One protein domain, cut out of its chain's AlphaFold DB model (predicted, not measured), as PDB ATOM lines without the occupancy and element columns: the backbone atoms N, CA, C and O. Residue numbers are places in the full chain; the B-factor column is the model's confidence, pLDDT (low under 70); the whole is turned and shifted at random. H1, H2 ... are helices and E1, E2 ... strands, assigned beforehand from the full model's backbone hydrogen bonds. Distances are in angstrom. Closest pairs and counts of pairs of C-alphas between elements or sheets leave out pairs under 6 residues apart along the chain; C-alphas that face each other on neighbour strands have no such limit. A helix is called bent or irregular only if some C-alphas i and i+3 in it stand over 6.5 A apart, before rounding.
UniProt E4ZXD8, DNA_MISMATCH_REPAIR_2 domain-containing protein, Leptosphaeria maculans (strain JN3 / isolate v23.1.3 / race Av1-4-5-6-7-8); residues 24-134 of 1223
ATOM      1  N   LEU A  24      40.245  11.888  -6.146       83.31
ATOM      2  CA  LEU A  24      41.157  10.779  -5.837       83.31
ATOM      3  C   LEU A  24      42.639  11.188  -5.920       83.31
ATOM      4  O   LEU A  24      43.387  10.993  -4.972       83.31
ATOM      5  N   LEU A  25      43.066  11.751  -7.052       83.88
ATOM      6  CA  LEU A  25      44.459  12.144  -7.281       83.88
ATOM      7  C   LEU A  25      44.873  13.331  -6.398       83.88
ATOM      8  O   LEU A  25      46.032  13.401  -6.004       83.88
ATOM      9  N   GLN A  26      43.938  14.219  -6.042       84.50
ATOM     10  CA  GLN A  26      44.193  15.286  -5.073       84.50
ATOM     11  C   GLN A  26      44.314  14.733  -3.644       84.50
ATOM     12  O   GLN A  26      45.253  15.097  -2.951       84.50
ATOM     13  N   GLN A  27      43.450  13.801  -3.213       84.62
ATOM     14  CA  GLN A  27      43.615  13.102  -1.925       84.62
ATOM     15  C   GLN A  27      44.969  12.376  -1.849       84.62
ATOM     16  O   GLN A  27      45.663  12.484  -0.842       84.62
ATOM     17  N   VAL A  28      45.381  11.699  -2.927       86.25
ATOM     18  CA  VAL A  28      46.701  11.053  -3.021       86.25
ATOM     19  C   VAL A  28      47.839  12.075  -2.938       86.25
ATOM     20  O   VAL A  28      48.738  11.888  -2.124       86.25
ATOM     21  N   ARG A  29      47.793  13.172  -3.711       87.25
ATOM     22  CA  ARG A  29      48.804  14.250  -3.659       87.25
ATOM     23  C   ARG A  29      48.904  14.848  -2.256       87.25
ATOM     24  O   ARG A  29      50.006  14.968  -1.734       87.25
ATOM     25  N   ASN A  30      47.774  15.144  -1.617       88.50
ATOM     26  CA  ASN A  30      47.730  15.689  -0.261       88.50
ATOM     27  C   ASN A  30      48.325  14.705   0.767       88.50
ATOM     28  O   ASN A  30      49.077  15.124   1.644       88.50
ATOM     29  N   ASN A  31      48.049  13.400   0.642       89.12
ATOM     30  CA  ASN A  31      48.648  12.374   1.503       89.12
ATOM     31  C   ASN A  31      50.160  12.211   1.241       89.12
ATOM     32  O   ASN A  31      50.914  12.073   2.197       89.12
ATOM     33  N   MET A  32      50.622  12.285  -0.012       89.19
ATOM     34  CA  MET A  32      52.057  12.257  -0.352       89.19
ATOM     35  C   MET A  32      52.811  13.493   0.153       89.19
ATOM     36  O   MET A  32      53.930  13.358   0.627       89.19
ATOM     37  N   VAL A  33      52.199  14.681   0.115       89.44
ATOM     38  CA  VAL A  33      52.785  15.902   0.700       89.44
ATOM     39  C   VAL A  33      52.829  15.812   2.229       89.44
ATOM     40  O   VAL A  33      53.841  16.169   2.824       89.44
ATOM     41  N   LYS A  34      51.772  15.297   2.876       87.38
ATOM     42  CA  LYS A  34      51.735  15.130   4.339       87.38
ATOM     43  C   LYS A  34      52.720  14.069   4.853       87.38
ATOM     44  O   LYS A  34      53.250  14.220   5.948       87.38
ATOM     45  N   PHE A  35      52.938  12.998   4.095       87.75
ATOM     46  CA  PHE A  35      53.785  11.867   4.481       87.75
ATOM     47  C   PHE A  35      54.950  11.699   3.494       87.75
ATOM     48  O   PHE A  35      55.179  10.616   2.965       87.75
ATOM     49  N   SER A  36      55.681  12.788   3.244       85.50
ATOM     50  CA  SER A  36      56.775  12.879   2.261       85.50
ATOM     51  C   SER A  36      57.944  11.914   2.504       85.50
ATOM     52  O   SER A  36      58.647  11.552   1.566       85.50
ATOM     53  N   HIS A  37      58.130  11.462   3.746       85.12
ATOM     54  CA  HIS A  37      59.119  10.455   4.149       85.12
ATOM     55  C   HIS A  37      58.620   8.998   3.993       85.12
ATOM     56  O   HIS A  37      59.356   8.061   4.305       85.12
ATOM     57  N   CYS A  38      57.380   8.782   3.532       90.19
ATOM     58  CA  CYS A  38      56.745   7.466   3.416       90.19
ATOM     59  C   CYS A  38      56.313   7.121   1.985       90.19
ATOM     60  O   CYS A  38      55.726   7.926   1.261       90.19
ATOM     61  N   VAL A  39      56.433   5.842   1.627       92.62
ATOM     62  CA  VAL A  39      55.794   5.284   0.430       92.62
ATOM     63  C   VAL A  39      54.289   5.160   0.682       92.62
ATOM     64  O   VAL A  39      53.843   4.288   1.425       92.62
ATOM     65  N   VAL A  40      53.484   6.040   0.084       93.94
ATOM     66  CA  VAL A  40      52.018   6.024   0.251       93.94
ATOM     67  C   VAL A  40      51.368   4.957  -0.643       93.94
ATOM     68  O   VAL A  40      51.300   5.126  -1.861       93.94
ATOM     69  N   LEU A  41      50.832   3.893  -0.037       94.19
ATOM     70  CA  LEU A  41      49.977   2.896  -0.693       94.19
ATOM     71  C   LEU A  41      48.505   3.297  -0.542       94.19
ATOM     72  O   LEU A  41      47.973   3.302   0.565       94.19
ATOM     73  N   THR A  42      47.821   3.610  -1.647       92.44
ATOM     74  CA  THR A  42      46.418   4.064  -1.605       92.44
ATOM     75  C   THR A  42      45.452   2.980  -2.051       92.44
ATOM     76  O   THR A  42      45.563   2.460  -3.157       92.44
ATOM     77  N   ARG A  43      44.445   2.676  -1.231       90.00
ATOM     78  CA  ARG A  43      43.391   1.721  -1.567       90.00
ATOM     79  C   ARG A  43      42.384   2.302  -2.559       90.00
ATOM     80  O   ARG A  43      41.862   3.410  -2.384       90.00
ATOM     81  N   VAL A  44      42.069   1.533  -3.595       85.75
ATOM     82  CA  VAL A  44      41.012   1.825  -4.569       85.75
ATOM     83  C   VAL A  44      40.216   0.549  -4.824       85.75
ATOM     84  O   VAL A  44      40.578  -0.295  -5.643       85.75
ATOM     85  N   GLY A  45      39.135   0.376  -4.058       82.62
ATOM     86  CA  GLY A  45      38.337  -0.845  -4.038       82.62
ATOM     87  C   GLY A  45      39.166  -2.084  -3.676       82.62
ATOM     88  O   GLY A  45      39.596  -2.252  -2.534       82.62
ATOM     89  N   GLY A  46      39.365  -2.958  -4.669       76.44
ATOM     90  CA  GLY A  46      40.077  -4.234  -4.540       76.44
ATOM     91  C   GLY A  46      41.590  -4.181  -4.780       76.44
ATOM     92  O   GLY A  46      42.210  -5.239  -4.832       76.44
ATOM     93  N   PHE A  47      42.183  -2.998  -4.961       86.44
ATOM     94  CA  PHE A  47      43.612  -2.821  -5.251       86.44
ATOM     95  C   PHE A  47      44.256  -1.805  -4.298       86.44
ATOM     96  O   PHE A  47      43.594  -0.869  -3.845       86.44
ATOM     97  N   TYR A  48      45.557  -1.966  -4.042       90.81
ATOM     98  CA  TYR A  48      46.421  -0.880  -3.572       90.81
ATOM     99  C   TYR A  48      47.211  -0.317  -4.751       90.81
ATOM    100  O   TYR A  48      47.706  -1.062  -5.599       90.81
ATOM    101  N   GLU A  49      47.309   1.006  -4.803       90.75
ATOM    102  CA  GLU A  49      47.832   1.766  -5.930       90.75
ATOM    103  C   GLU A  49      48.905   2.772  -5.471       90.75
ATOM    104  O   GLU A  49      48.769   3.441  -4.442       90.75
ATOM    105  N   LEU A  50      49.964   2.871  -6.274       91.69
ATOM    106  CA  LEU A  50      51.060   3.838  -6.216       91.69
ATOM    107  C   LEU A  50      50.873   4.868  -7.336       91.69
ATOM    108  O   LEU A  50      50.388   4.536  -8.422       91.69
ATOM    109  N   TYR A  51      51.312   6.103  -7.093       90.88
ATOM    110  CA  TYR A  51      51.074   7.248  -7.974       90.88
ATOM    111  C   TYR A  51      52.278   8.182  -8.078       90.88
ATOM    112  O   TYR A  51      53.152   8.166  -7.214       90.88
ATOM    113  N   PHE A  52      52.272   9.026  -9.119       91.06
ATOM    114  CA  PHE A  52      53.301  10.043  -9.365       91.06
ATOM    115  C   PHE A  52      54.706   9.415  -9.278       91.06
ATOM    116  O   PHE A  52      54.925   8.337  -9.829       91.06
ATOM    117  N   ASP A  53      55.635  10.055  -8.577       90.31
ATOM    118  CA  ASP A  53      57.039   9.653  -8.501       90.31
ATOM    119  C   ASP A  53      57.230   8.320  -7.750       90.31
ATOM    120  O   ASP A  53      58.094   7.524  -8.112       90.31
ATOM    121  N   HIS A  54      56.338   7.971  -6.811       91.69
ATOM    122  CA  HIS A  54      56.338   6.648  -6.170       91.69
ATOM    123  C   HIS A  54      56.014   5.514  -7.166       91.69
ATOM    124  O   HIS A  54      56.515   4.397  -7.025       91.69
ATOM    125  N   ALA A  55      55.204   5.776  -8.198       89.31
ATOM    126  CA  ALA A  55      54.973   4.819  -9.287       89.31
ATOM    127  C   ALA A  55      56.138   4.761 -10.297       89.31
ATOM    128  O   ALA A  55      56.192   3.843 -11.119       89.31
ATOM    129  N   ASP A  56      57.065   5.719 -10.242       88.94
ATOM    130  CA  ASP A  56      58.286   5.746 -11.044       88.94
ATOM    131  C   ASP A  56      59.449   5.031 -10.325       88.94
ATOM    132  O   ASP A  56      60.107   4.209 -10.964       88.94
ATOM    133  N   GLU A  57      59.645   5.263  -9.017       90.56
ATOM    134  CA  GLU A  57      60.682   4.625  -8.176       90.56
ATOM    135  C   GLU A  57      60.349   3.166  -7.815       90.56
ATOM    136  O   GLU A  57      61.158   2.266  -8.046       90.56
ATOM    137  N   PHE A  58      59.157   2.897  -7.265       91.44
ATOM    138  CA  PHE A  58      58.874   1.602  -6.625       91.44
ATOM    139  C   PHE A  58      58.278   0.546  -7.559       91.44
ATOM    140  O   PHE A  58      58.402  -0.645  -7.280       91.44
ATOM    141  N   ALA A  59      57.673   0.923  -8.692       87.62
ATOM    142  CA  ALA A  59      57.110  -0.067  -9.616       87.62
ATOM    143  C   ALA A  59      58.165  -1.051 -10.184       87.62
ATOM    144  O   ALA A  59      57.881  -2.250 -10.191       87.62
ATOM    145  N   PRO A  60      59.387  -0.622 -10.578       87.56
ATOM    146  CA  PRO A  60      60.468  -1.542 -10.938       87.56
ATOM    147  C   PRO A  60      60.905  -2.452  -9.780       87.56
ATOM    148  O   PRO A  60      61.052  -3.655  -9.983       87.56
ATOM    149  N   LEU A  61      61.059  -1.901  -8.568       87.56
ATOM    150  CA  LEU A  61      61.496  -2.640  -7.372       87.56
ATOM    151  C   LEU A  61      60.495  -3.735  -6.969       87.56
ATOM    152  O   LEU A  61      60.883  -4.844  -6.610       87.56
ATOM    153  N   LEU A  62      59.198  -3.451  -7.100       87.25
ATOM    154  CA  LEU A  62      58.107  -4.390  -6.824       87.25
ATOM    155  C   LEU A  62      57.779  -5.315  -8.016       87.25
ATOM    156  O   LEU A  62      56.883  -6.153  -7.909       87.25
ATOM    157  N   ASN A  63      58.489  -5.180  -9.146       85.50
ATOM    158  CA  ASN A  63      58.225  -5.874 -10.412       85.50
ATOM    159  C   ASN A  63      56.763  -5.714 -10.901       85.50
ATOM    160  O   ASN A  63      56.123  -6.664 -11.361       85.50
ATOM    161  N   LEU A  64      56.222  -4.498 -10.774       85.50
ATOM    162  CA  LEU A  64      54.867  -4.122 -11.179       85.50
ATOM    163  C   LEU A  64      54.862  -3.445 -12.554       85.50
ATOM    164  O   LEU A  64      55.723  -2.625 -12.881       85.50
ATOM    165  N   LYS A  65      53.831  -3.727 -13.359       82.38
ATOM    166  CA  LYS A  65      53.623  -3.053 -14.647       82.38
ATOM    167  C   LYS A  65      53.166  -1.608 -14.413       82.38
ATOM    168  O   LYS A  65      52.022  -1.364 -14.038       82.38
ATOM    169  N   LYS A  66      54.051  -0.656 -14.693       85.88
ATOM    170  CA  LYS A  66      53.754   0.782 -14.696       85.88
ATOM    171  C   LYS A  66      52.787   1.148 -15.831       85.88
ATOM    172  O   LYS A  66      53.021   0.813 -16.993       85.88
ATOM    173  N   THR A  67      51.720   1.868 -15.501       84.81
ATOM    174  CA  THR A  67      50.704   2.410 -16.418       84.81
ATOM    175  C   THR A  67      50.602   3.937 -16.255       84.81
ATOM    176  O   THR A  67      51.403   4.548 -15.541       84.81
ATOM    177  N   LYS A  68      49.661   4.598 -16.953       82.62
ATOM    178  CA  LYS A  68      49.424   6.048 -16.820       82.62
ATOM    179  C   LYS A  68      47.933   6.401 -16.786       82.62
ATOM    180  O   LYS A  68      47.208   6.158 -17.752       82.62
ATOM    181  N   ARG A  69      47.485   7.047 -15.705       78.12
ATOM    182  CA  ARG A  69      46.098   7.489 -15.479       78.12
ATOM    183  C   ARG A  69      45.885   8.893 -16.059       78.12
ATOM    184  O   ARG A  69      46.588   9.840 -15.711       78.12
ATOM    185  N   LYS A  70      44.911   9.059 -16.960       73.69
ATOM    186  CA  LYS A  70      44.569  10.375 -17.543       73.69
ATOM    187  C   LYS A  70      43.797  11.218 -16.523       73.69
ATOM    188  O   LYS A  70      42.827  10.725 -15.956       73.69
ATOM    189  N   ALA A  71      44.204  12.476 -16.325       59.88
ATOM    190  CA  ALA A  71      43.610  13.359 -15.317       59.88
ATOM    191  C   ALA A  71      42.120  13.656 -15.583       59.88
ATOM    192  O   ALA A  71      41.315  13.554 -14.670       59.88
ATOM    193  N   LEU A  72      41.720  13.948 -16.824       61.47
ATOM    194  CA  LEU A  72      40.312  13.956 -17.247       61.47
ATOM    195  C   LEU A  72      40.207  13.757 -18.771       61.47
ATOM    196  O   LEU A  72      41.198  13.897 -19.495       61.47
ATOM    197  N   ARG A  73      39.008  13.483 -19.305       47.91
ATOM    198  CA  ARG A  73      38.770  13.619 -20.756       47.91
ATOM    199  C   ARG A  73      38.784  15.110 -21.120       47.91
ATOM    200  O   ARG A  73      37.843  15.819 -20.794       47.91
ATOM    201  N   GLY A  74      39.841  15.562 -21.796       52.94
ATOM    202  CA  GLY A  74      39.980  16.937 -22.303       52.94
ATOM    203  C   GLY A  74      40.848  17.882 -21.458       52.94
ATOM    204  O   GLY A  74      41.064  19.019 -21.863       52.94
ATOM    205  N   SER A  75      41.393  17.439 -20.319       56.53
ATOM    206  CA  SER A  75      42.335  18.251 -19.533       56.53
ATOM    207  C   SER A  75      43.691  18.384 -20.239       56.53
ATOM    208  O   SER A  75      44.252  17.371 -20.648       56.53
ATOM    209  N   LYS A  76      44.282  19.589 -20.272       55.00
ATOM    210  CA  LYS A  76      45.654  19.824 -20.785       55.00
ATOM    211  C   LYS A  76      46.784  19.234 -19.910       55.00
ATOM    212  O   LYS A  76      47.946  19.334 -20.283       55.00
ATOM    213  N   LYS A  77      46.464  18.663 -18.743       64.44
ATOM    214  CA  LYS A  77      47.440  18.125 -17.779       64.44
ATOM    215  C   LYS A  77      48.051  16.804 -18.280       64.44
ATOM    216  O   LYS A  77      47.323  16.014 -18.891       64.44
ATOM    217  N   PRO A  78      49.342  16.529 -18.010       69.50
ATOM    218  CA  PRO A  78      49.962  15.254 -18.364       69.50
ATOM    219  C   PRO A  78      49.288  14.074 -17.632       69.50
ATOM    220  O   PRO A  78      48.736  14.252 -16.544       69.50
ATOM    221  N   PRO A  79      49.307  12.857 -18.209       77.62
ATOM    222  CA  PRO A  79      48.791  11.669 -17.541       77.62
ATOM    223  C   PRO A  79      49.764  11.200 -16.448       77.62
ATOM    224  O   PRO A  79      50.964  11.064 -16.692       77.62
ATOM    225  N   VAL A  80      49.228  10.936 -15.258       84.69
ATOM    226  CA  VAL A  80      49.978  10.607 -14.036       84.69
ATOM    227  C   VAL A  80      50.432   9.147 -14.070       84.69
ATOM    228  O   VAL A  80      49.638   8.269 -14.412       84.69
ATOM    229  N   SER A  81      51.692   8.874 -13.717       87.69
ATOM    230  CA  SER A  81      52.203   7.507 -13.546       87.69
ATOM    231  C   SER A  81      51.438   6.746 -12.465       87.69
ATOM    232  O   SER A  81      51.038   7.320 -11.452       87.69
ATOM    233  N   MET A  82      51.237   5.453 -12.693       88.88
ATOM    234  CA  MET A  82      50.424   4.592 -11.843       88.88
ATOM    235  C   MET A  82      50.999   3.172 -11.817       88.88
ATOM    236  O   MET A  82      51.468   2.670 -12.836       88.88
ATOM    237  N   ALA A  83      50.938   2.510 -10.667       88.75
ATOM    238  CA  ALA A  83      51.179   1.074 -10.521       88.75
ATOM    239  C   ALA A  83      50.283   0.532  -9.397       88.75
ATOM    240  O   ALA A  83      49.803   1.308  -8.578       88.75
ATOM    241  N   GLY A  84      50.038  -0.775  -9.330       87.88
ATOM    242  CA  GLY A  84      49.201  -1.332  -8.267       87.88
ATOM    243  C   GLY A  84      49.080  -2.848  -8.299       87.88
ATOM    244  O   GLY A  84      49.498  -3.496  -9.260       87.88
ATOM    245  N   PHE A  85      48.514  -3.403  -7.229       86.00
ATOM    246  CA  PHE A  85      48.367  -4.841  -7.007       86.00
ATOM    247  C   PHE A  85      47.067  -5.169  -6.242       86.00
ATOM    248  O   PHE A  85      46.543  -4.301  -5.536       86.00
ATOM    249  N   PRO A  86      46.517  -6.396  -6.367       84.56
ATOM    250  CA  PRO A  86      45.297  -6.794  -5.663       84.56
ATOM    251  C   PRO A  86      45.455  -6.733  -4.140       84.56
ATOM    252  O   PRO A  86      46.501  -7.110  -3.614       84.56
ATOM    253  N   ALA A  87      44.412  -6.313  -3.421       80.00
ATOM    254  CA  ALA A  87      44.486  -6.009  -1.990       80.00
ATOM    255  C   ALA A  87      44.960  -7.188  -1.116       80.00
ATOM    256  O   ALA A  87      45.703  -6.965  -0.165       80.00
ATOM    257  N   TYR A  88      44.615  -8.430  -1.475       79.38
ATOM    258  CA  TYR A  88      45.062  -9.642  -0.771       79.38
ATOM    259  C   TYR A  88      46.580  -9.904  -0.886       79.38
ATOM    260  O   TYR A  88      47.123 -10.716  -0.146       79.38
ATOM    261  N   GLN A  89      47.295  -9.227  -1.795       83.38
ATOM    262  CA  GLN A  89      48.753  -9.345  -1.925       83.38
ATOM    263  C   GLN A  89      49.525  -8.320  -1.073       83.38
ATOM    264  O   GLN A  89      50.746  -8.247  -1.201       83.38
ATOM    265  N   LEU A  90      48.850  -7.524  -0.228       88.50
ATOM    266  CA  LEU A  90      49.462  -6.434   0.547       88.50
ATOM    267  C   LEU A  90      50.732  -6.866   1.289       88.50
ATOM    268  O   LEU A  90      51.783  -6.268   1.070       88.50
ATOM    269  N   ASP A  91      50.670  -7.944   2.071       87.62
ATOM    270  CA  ASP A  91      51.801  -8.433   2.871       87.62
ATOM    271  C   ASP A  91      53.035  -8.781   2.031       87.62
ATOM    272  O   ASP A  91      54.167  -8.544   2.448       87.62
ATOM    273  N   ARG A  92      52.841  -9.276   0.802       88.25
ATOM    274  CA  ARG A  92      53.949  -9.588  -0.111       88.25
ATOM    275  C   ARG A  92      54.720  -8.332  -0.518       88.25
ATOM    276  O   ARG A  92      55.943  -8.390  -0.617       88.25
ATOM    277  N   TYR A  93      54.030  -7.223  -0.782       90.50
ATOM    278  CA  TYR A  93      54.674  -5.974  -1.202       90.50
ATOM    279  C   TYR A  93      55.098  -5.109  -0.008       90.50
ATOM    280  O   TYR A  93      56.136  -4.455  -0.094       90.50
ATOM    281  N   LEU A  94      54.386  -5.174   1.126       91.88
ATOM    282  CA  LEU A  94      54.856  -4.625   2.403       91.88
ATOM    283  C   LEU A  94      56.181  -5.262   2.821       91.88
ATOM    284  O   LEU A  94      57.092  -4.529   3.186       91.88
ATOM    285  N   LYS A  95      56.339  -6.589   2.690       91.12
ATOM    286  CA  LYS A  95      57.626  -7.247   2.952       91.12
ATOM    287  C   LYS A  95      58.756  -6.619   2.133       91.12
ATOM    288  O   LYS A  95      59.783  -6.253   2.696       91.12
ATOM    289  N   ILE A  96      58.554  -6.465   0.824       90.31
ATOM    290  CA  ILE A  96      59.591  -5.941  -0.073       90.31
ATOM    291  C   ILE A  96      59.929  -4.486   0.279       90.31
ATOM    292  O   ILE A  96      61.101  -4.138   0.368       90.31
ATOM    293  N   LEU A  97      58.929  -3.632   0.520       91.88
ATOM    294  CA  LEU A  97      59.168  -2.227   0.868       91.88
ATOM    295  C   LEU A  97      59.813  -2.061   2.255       91.88
ATOM    296  O   LEU A  97      60.759  -1.289   2.393       91.88
ATOM    297  N   VAL A  98      59.321  -2.779   3.268       90.94
ATOM    298  CA  VAL A  98      59.688  -2.564   4.676       90.94
ATOM    299  C   VAL A  98      60.896  -3.404   5.097       90.94
ATOM    300  O   VAL A  98      61.806  -2.865   5.715       90.94
ATOM    301  N   GLN A  99      60.946  -4.701   4.769       84.75
ATOM    302  CA  GLN A  99      62.080  -5.566   5.133       84.75
ATOM    303  C   GLN A  99      63.194  -5.548   4.082       84.75
ATOM    304  O   GLN A  99      64.354  -5.381   4.445       84.75
ATOM    305  N   ASP A 100      62.866  -5.712   2.796       86.69
ATOM    306  CA  ASP A 100      63.900  -5.882   1.760       86.69
ATOM    307  C   ASP A 100      64.481  -4.540   1.260       86.69
ATOM    308  O   ASP A 100      65.543  -4.531   0.635       86.69
ATOM    309  N   GLN A 101      63.797  -3.409   1.494       86.69
ATOM    310  CA  GLN A 101      64.199  -2.058   1.051       86.69
ATOM    311  C   GLN A 101      64.250  -1.005   2.179       86.69
ATOM    312  O   GLN A 101      64.613   0.140   1.907       86.69
ATOM    313  N   SER A 102      63.909  -1.367   3.421       87.06
ATOM    314  CA  SER A 102      63.950  -0.491   4.609       87.06
ATOM    315  C   SER A 102      63.213   0.855   4.465       87.06
ATOM    316  O   SER A 102      63.648   1.866   5.014       87.06
ATOM    317  N   LYS A 103      62.100   0.896   3.721       89.94
ATOM    318  CA  LYS A 103      61.270   2.099   3.530       89.94
ATOM    319  C   LYS A 103      60.095   2.115   4.513       89.94
ATOM    320  O   LYS A 103      59.444   1.092   4.725       89.94
ATOM    321  N   HIS A 104      59.758   3.292   5.037       92.56
ATOM    322  CA  HIS A 104      58.494   3.523   5.744       92.56
ATOM    323  C   HIS A 104      57.323   3.525   4.743       92.56
ATOM    324  O   HIS A 104      57.431   4.105   3.658       92.56
ATOM    325  N   VAL A 105      56.200   2.883   5.081       94.19
ATOM    326  CA  VAL A 105      55.048   2.712   4.173       94.19
ATOM    327  C   VAL A 105      53.758   3.203   4.824       94.19
ATOM    328  O   VAL A 105      53.274   2.613   5.784       94.19
ATOM    329  N   ALA A 106      53.158   4.255   4.270       94.12
ATOM    330  CA  ALA A 106      51.884   4.796   4.734       94.12
ATOM    331  C   ALA A 106      50.718   4.079   4.033       94.12
ATOM    332  O   ALA A 106      50.546   4.202   2.819       94.12
ATOM    333  N   ILE A 107      49.897   3.346   4.788       92.25
ATOM    334  CA  ILE A 107      48.723   2.640   4.255       92.25
ATOM    335  C   ILE A 107      47.523   3.585   4.300       92.25
ATOM    336  O   ILE A 107      47.108   4.001   5.380       92.25
ATOM    337  N   SER A 108      46.949   3.920   3.143       92.19
ATOM    338  CA  SER A 108      45.723   4.717   3.051       92.19
ATOM    339  C   SER A 108      44.528   3.878   2.614       92.19
ATOM    340  O   SER A 108      44.349   3.596   1.429       92.19
ATOM    341  N   ASP A 109      43.683   3.515   3.578       88.62
ATOM    342  CA  ASP A 109      42.430   2.797   3.339       88.62
ATOM    343  C   ASP A 109      41.286   3.706   2.871       88.62
ATOM    344  O   ASP A 109      41.267   4.923   3.083       88.62
ATOM    345  N   GLU A 110      40.299   3.067   2.246       87.69
ATOM    346  CA  GLU A 110      39.093   3.686   1.708       87.69
ATOM    347  C   GLU A 110      37.926   3.560   2.703       87.69
ATOM    348  O   GLU A 110      37.445   2.461   2.978       87.69
ATOM    349  N   PHE A 111      37.454   4.693   3.226       83.38
ATOM    350  CA  PHE A 111      36.325   4.785   4.155       83.38
ATOM    351  C   PHE A 111      35.092   5.345   3.447       83.38
ATOM    352  O   PHE A 111      35.194   6.229   2.597       83.38
ATOM    353  N   LEU A 112      33.913   4.822   3.779       77.69
ATOM    354  CA  LEU A 112      32.652   5.202   3.144       77.69
ATOM    355  C   LEU A 112      32.088   6.456   3.827       77.69
ATOM    356  O   LEU A 112      31.929   6.472   5.043       77.69
ATOM    357  N   ASN A 113      31.804   7.504   3.051       73.56
ATOM    358  CA  ASN A 113      31.319   8.776   3.588       73.56
ATOM    359  C   ASN A 113      29.821   8.728   3.935       73.56
ATOM    360  O   ASN A 113      29.003   8.237   3.147       73.56
ATOM    361  N   ASP A 114      29.470   9.314   5.082       66.38
ATOM    362  CA  ASP A 114      28.104   9.374   5.605       66.38
ATOM    363  C   ASP A 114      27.111  10.108   4.682       66.38
ATOM    364  O   ASP A 114      27.460  10.935   3.832       66.38
ATOM    365  N   ALA A 115      25.821   9.822   4.883       54.59
ATOM    366  CA  ALA A 115      24.714  10.402   4.121       54.59
ATOM    367  C   ALA A 115      24.703  11.953   4.036       54.59
ATOM    368  O   ALA A 115      24.554  12.460   2.920       54.59
ATOM    369  N   PRO A 116      24.885  12.737   5.126       51.84
ATOM    370  CA  PRO A 116      24.980  14.199   5.030       51.84
ATOM    371  C   PRO A 116      26.200  14.684   4.232       51.84
ATOM    372  O   PRO A 116      26.127  15.731   3.593       51.84
ATOM    373  N   THR A 117      27.297  13.927   4.215       52.47
ATOM    374  CA  THR A 117      28.521  14.265   3.475       52.47
ATOM    375  C   THR A 117      28.309  14.083   1.969       52.47
ATOM    376  O   THR A 117      28.621  14.975   1.182       52.47
ATOM    377  N   LYS A 118      27.631  12.998   1.557       49.19
ATOM    378  CA  LYS A 118      27.160  12.823   0.165       49.19
ATOM    379  C   LYS A 118      26.267  13.974  -0.310       49.19
ATOM    380  O   LYS A 118      26.350  14.365  -1.472       49.19
ATOM    381  N   ALA A 119      25.439  14.542   0.569       49.31
ATOM    382  CA  ALA A 119      24.564  15.666   0.229       49.31
ATOM    383  C   ALA A 119      25.320  16.984  -0.057       49.31
ATOM    384  O   ALA A 119      24.735  17.899  -0.632       49.31
ATOM    385  N   ARG A 120      26.612  17.081   0.295       54.25
ATOM    386  CA  ARG A 120      27.484  18.230  -0.020       54.25
ATOM    387  C   ARG A 120      28.221  18.110  -1.360       54.25
ATOM    388  O   ARG A 120      28.933  19.033  -1.736       54.25
ATOM    389  N   GLY A 121      28.060  16.999  -2.084       51.88
ATOM    390  CA  GLY A 121      28.782  16.735  -3.337       51.88
ATOM    391  C   GLY A 121      30.218  16.227  -3.148       51.88
ATOM    392  O   GLY A 121      30.943  16.066  -4.128       51.88
ATOM    393  N   GLU A 122      30.624  15.944  -1.909       58.47
ATOM    394  CA  GLU A 122      31.897  15.293  -1.596       58.47
ATOM    395  C   GLU A 122      31.943  13.857  -2.168       58.47
ATOM    396  O   GLU A 122      30.895  13.220  -2.339       58.47
ATOM    397  N   PRO A 123      33.137  13.310  -2.481       62.38
ATOM    398  CA  PRO A 123      33.256  11.960  -3.027       62.38
ATOM    399  C   PRO A 123      32.622  10.910  -2.103       62.38
ATOM    400  O   PRO A 123      32.621  11.044  -0.882       62.38
ATOM    401  N   GLN A 124      32.123   9.815  -2.687       68.06
ATOM    402  CA  GLN A 124      31.468   8.722  -1.948       68.06
ATOM    403  C   GLN A 124      32.371   8.060  -0.890       68.06
ATOM    404  O   GLN A 124      31.860   7.435   0.043       68.06
ATOM    405  N   TYR A 125      33.689   8.209  -1.029       76.88
ATOM    406  CA  TYR A 125      34.682   7.649  -0.128       76.88
ATOM    407  C   TYR A 125      35.771   8.677   0.208       76.88
ATOM    408  O   TYR A 125      36.233   9.411  -0.672       76.88
ATOM    409  N   THR A 126      36.223   8.683   1.461       81.19
ATOM    410  CA  THR A 126      37.445   9.367   1.904       81.19
ATOM    411  C   THR A 126      38.611   8.389   1.985       81.19
ATOM    412  O   THR A 126      38.443   7.214   2.304       81.19
ATOM    413  N   ARG A 127      39.816   8.887   1.701       85.25
ATOM    414  CA  ARG A 127      41.076   8.149   1.846       85.25
ATOM    415  C   ARG A 127      41.937   8.824   2.894       85.25
ATOM    416  O   ARG A 127      42.432   9.928   2.675       85.25
ATOM    417  N   ARG A 128      42.094   8.156   4.033       86.94
ATOM    418  CA  ARG A 128      42.963   8.584   5.136       86.94
ATOM    419  C   ARG A 128      44.044   7.538   5.346       86.94
ATOM    420  O   ARG A 128      43.797   6.362   5.086       86.94
ATOM    421  N   VAL A 129      45.221   7.957   5.795       88.94
ATOM    422  CA  VAL A 129      46.247   7.016   6.254       88.94
ATOM    423  C   VAL A 129      45.759   6.398   7.566       88.94
ATOM    424  O   VAL A 129      45.312   7.124   8.454       88.94
ATOM    425  N   THR A 130      45.752   5.068   7.649       86.75
ATOM    426  CA  THR A 130      45.302   4.299   8.824       86.75
ATOM    427  C   THR A 130      46.446   3.978   9.768       86.75
ATOM    428  O   THR A 130      46.238   3.911  10.976       86.75
ATOM    429  N   ARG A 131      47.648   3.803   9.215       88.44
ATOM    430  CA  ARG A 131      48.928   3.727   9.922       88.44
ATOM    431  C   ARG A 131      50.083   3.901   8.940       88.44
ATOM    432  O   ARG A 131      49.913   3.747   7.726       88.44
ATOM    433  N   ILE A 132      51.261   4.121   9.492       91.62
ATOM    434  CA  ILE A 132      52.543   3.909   8.832       91.62
ATOM    435  C   ILE A 132      53.093   2.553   9.306       91.62
ATOM    436  O   ILE A 132      52.836   2.128  10.432       91.62
ATOM    437  N   VAL A 133      53.787   1.840   8.422       91.94
ATOM    438  CA  VAL A 133      54.460   0.565   8.700       91.94
ATOM    439  C   VAL A 133      55.955   0.747   8.478       91.94
ATOM    440  O   VAL A 133      56.382   1.236   7.432       91.94
ATOM    441  N   THR A 134      56.741   0.357   9.474       92.06
ATOM    442  CA  THR A 134      58.201   0.504   9.533       92.06
ATOM    443  C   THR A 134      58.827  -0.809  10.038       92.06
ATOM    444  O   THR A 134      58.095  -1.660  10.553       92.06
TER     445      THR A 134
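Overview. This is residues 24 to 134 of the 1223 residues of the protein "DNA_MISMATCH_REPAIR_2 domain-containing protein" of Leptosphaeria maculans (strain JN3 / isolate v23.1.3 / race Av1-4-5-6-7-8) (UniProt E4ZXD8). A strongly twisted six-stranded sheet curls like part of a barrel round one helix, H1, while H2 and H3 pack on it from the other side. Its last two strands, E5 and E6, make a long ribbon with the small helix H4 out at one end, far from the body, and residues 72 to 77 stick out as a free loop between E3 and E4. The printed part has 111 residues, with four named helices and six named strands in the order H1 E1 E2 H2 E3 E4 H3 E5 H4 E6. The sheet is mixed, in the order E3 E4 E2 E1 E5 E6, and the class is mixed, helices and strands. The whole is compact, with a radius of gyration of the C-alphas of 14.4 A, and spans 45 by 32 by 25 A.

Arrangement. The printed part begins with H1, residues 24 to 34, which is on the sheet. A tight link leads to E1, residues 39 to 44; the closest C-alphas of H1 and E1 are those of Met 32 and Val 40, 6.3 A apart. E1 and E2, residues 47 to 51, form a hairpin, with N 49 and O 42 at 2.8 A. H2, residues 54 to 61, is on the sheet at a height over the sheet of 7.9 A and only just stands up from it, its line rising 43 degrees. E3, residues 67 to 69, and E4, residues 80 to 86, form a second hairpin, with N 67 and O 82 at 2.8 A. The closest C-alphas of H2 and E4 are those of Ala 55 and Met 82, 5.2 A apart. E4 is also the antiparallel neighbour of E2, with N 50 and O 83 at 2.8 A. H3, residues 87 to 100, is on the sheet, on the opposite face from H1; its Ala 87 and Phe 47 of E2 have C-alphas 4.6 A apart, the closest of the two elements. E5, residues 105 to 112, is parallel to E1 at 23 degrees, with N 43 and O 108 at 2.8 A. The pairing of E1 is staggered: residues 39 to 42 pair with E5 and 42 to 44 with E2. H4, residues 115 to 118, is not on the sheet and touches no helix. E6, residues 125 to 133, is antiparallel to E5, with N 133 and O 105 at 2.8 A. H2 with H3 on one face of the sheet and H1 on the other make three layers, helices on both faces of one sheet. E2, H2, E3 and E4, H3, E5 are split strand-helix-strand units, two strands running the same way with other strands between them, each with a right-handed crossover. Every O i to N i+4 pair is within hydrogen-bond range in H1, against 7 of 10 in H3 and 1 of 4 in H2, where 1 of 5 O i to N i+3 pairs is; H4 is too short for an O i to N i+4 pair.

Along the chain. H1 starts at C-alpha 24, (41.157, 10.779, -5.837), and is 15.3 A long. E1 measures 16.0 A, E2 12.8 A, H2 10.7 A, E3 6.9 A and E4 19.9 A. H3 begins at C-alpha 87, (44.486, -6.009, -1.990), and measures 19.8 A. H3 is irregular, with C-alphas 88 and 91 7.8 A apart; H2 is so only just, with C-alphas 57 and 60 6.8 A apart. E5 measures 22.6 A, H4 5.2 A and E6 22.8 A, ending at C-alpha 133, (54.460, 0.565, 8.700).

Size, cuts and confidence. The two C-alphas farthest apart are those of Asp 100 and Ala 119, 44.9 A. The printed part has no cut and no long link. Mean pLDDT of the printed part is 82.1; residues 71 to 78 and 114 to 124 are under 70.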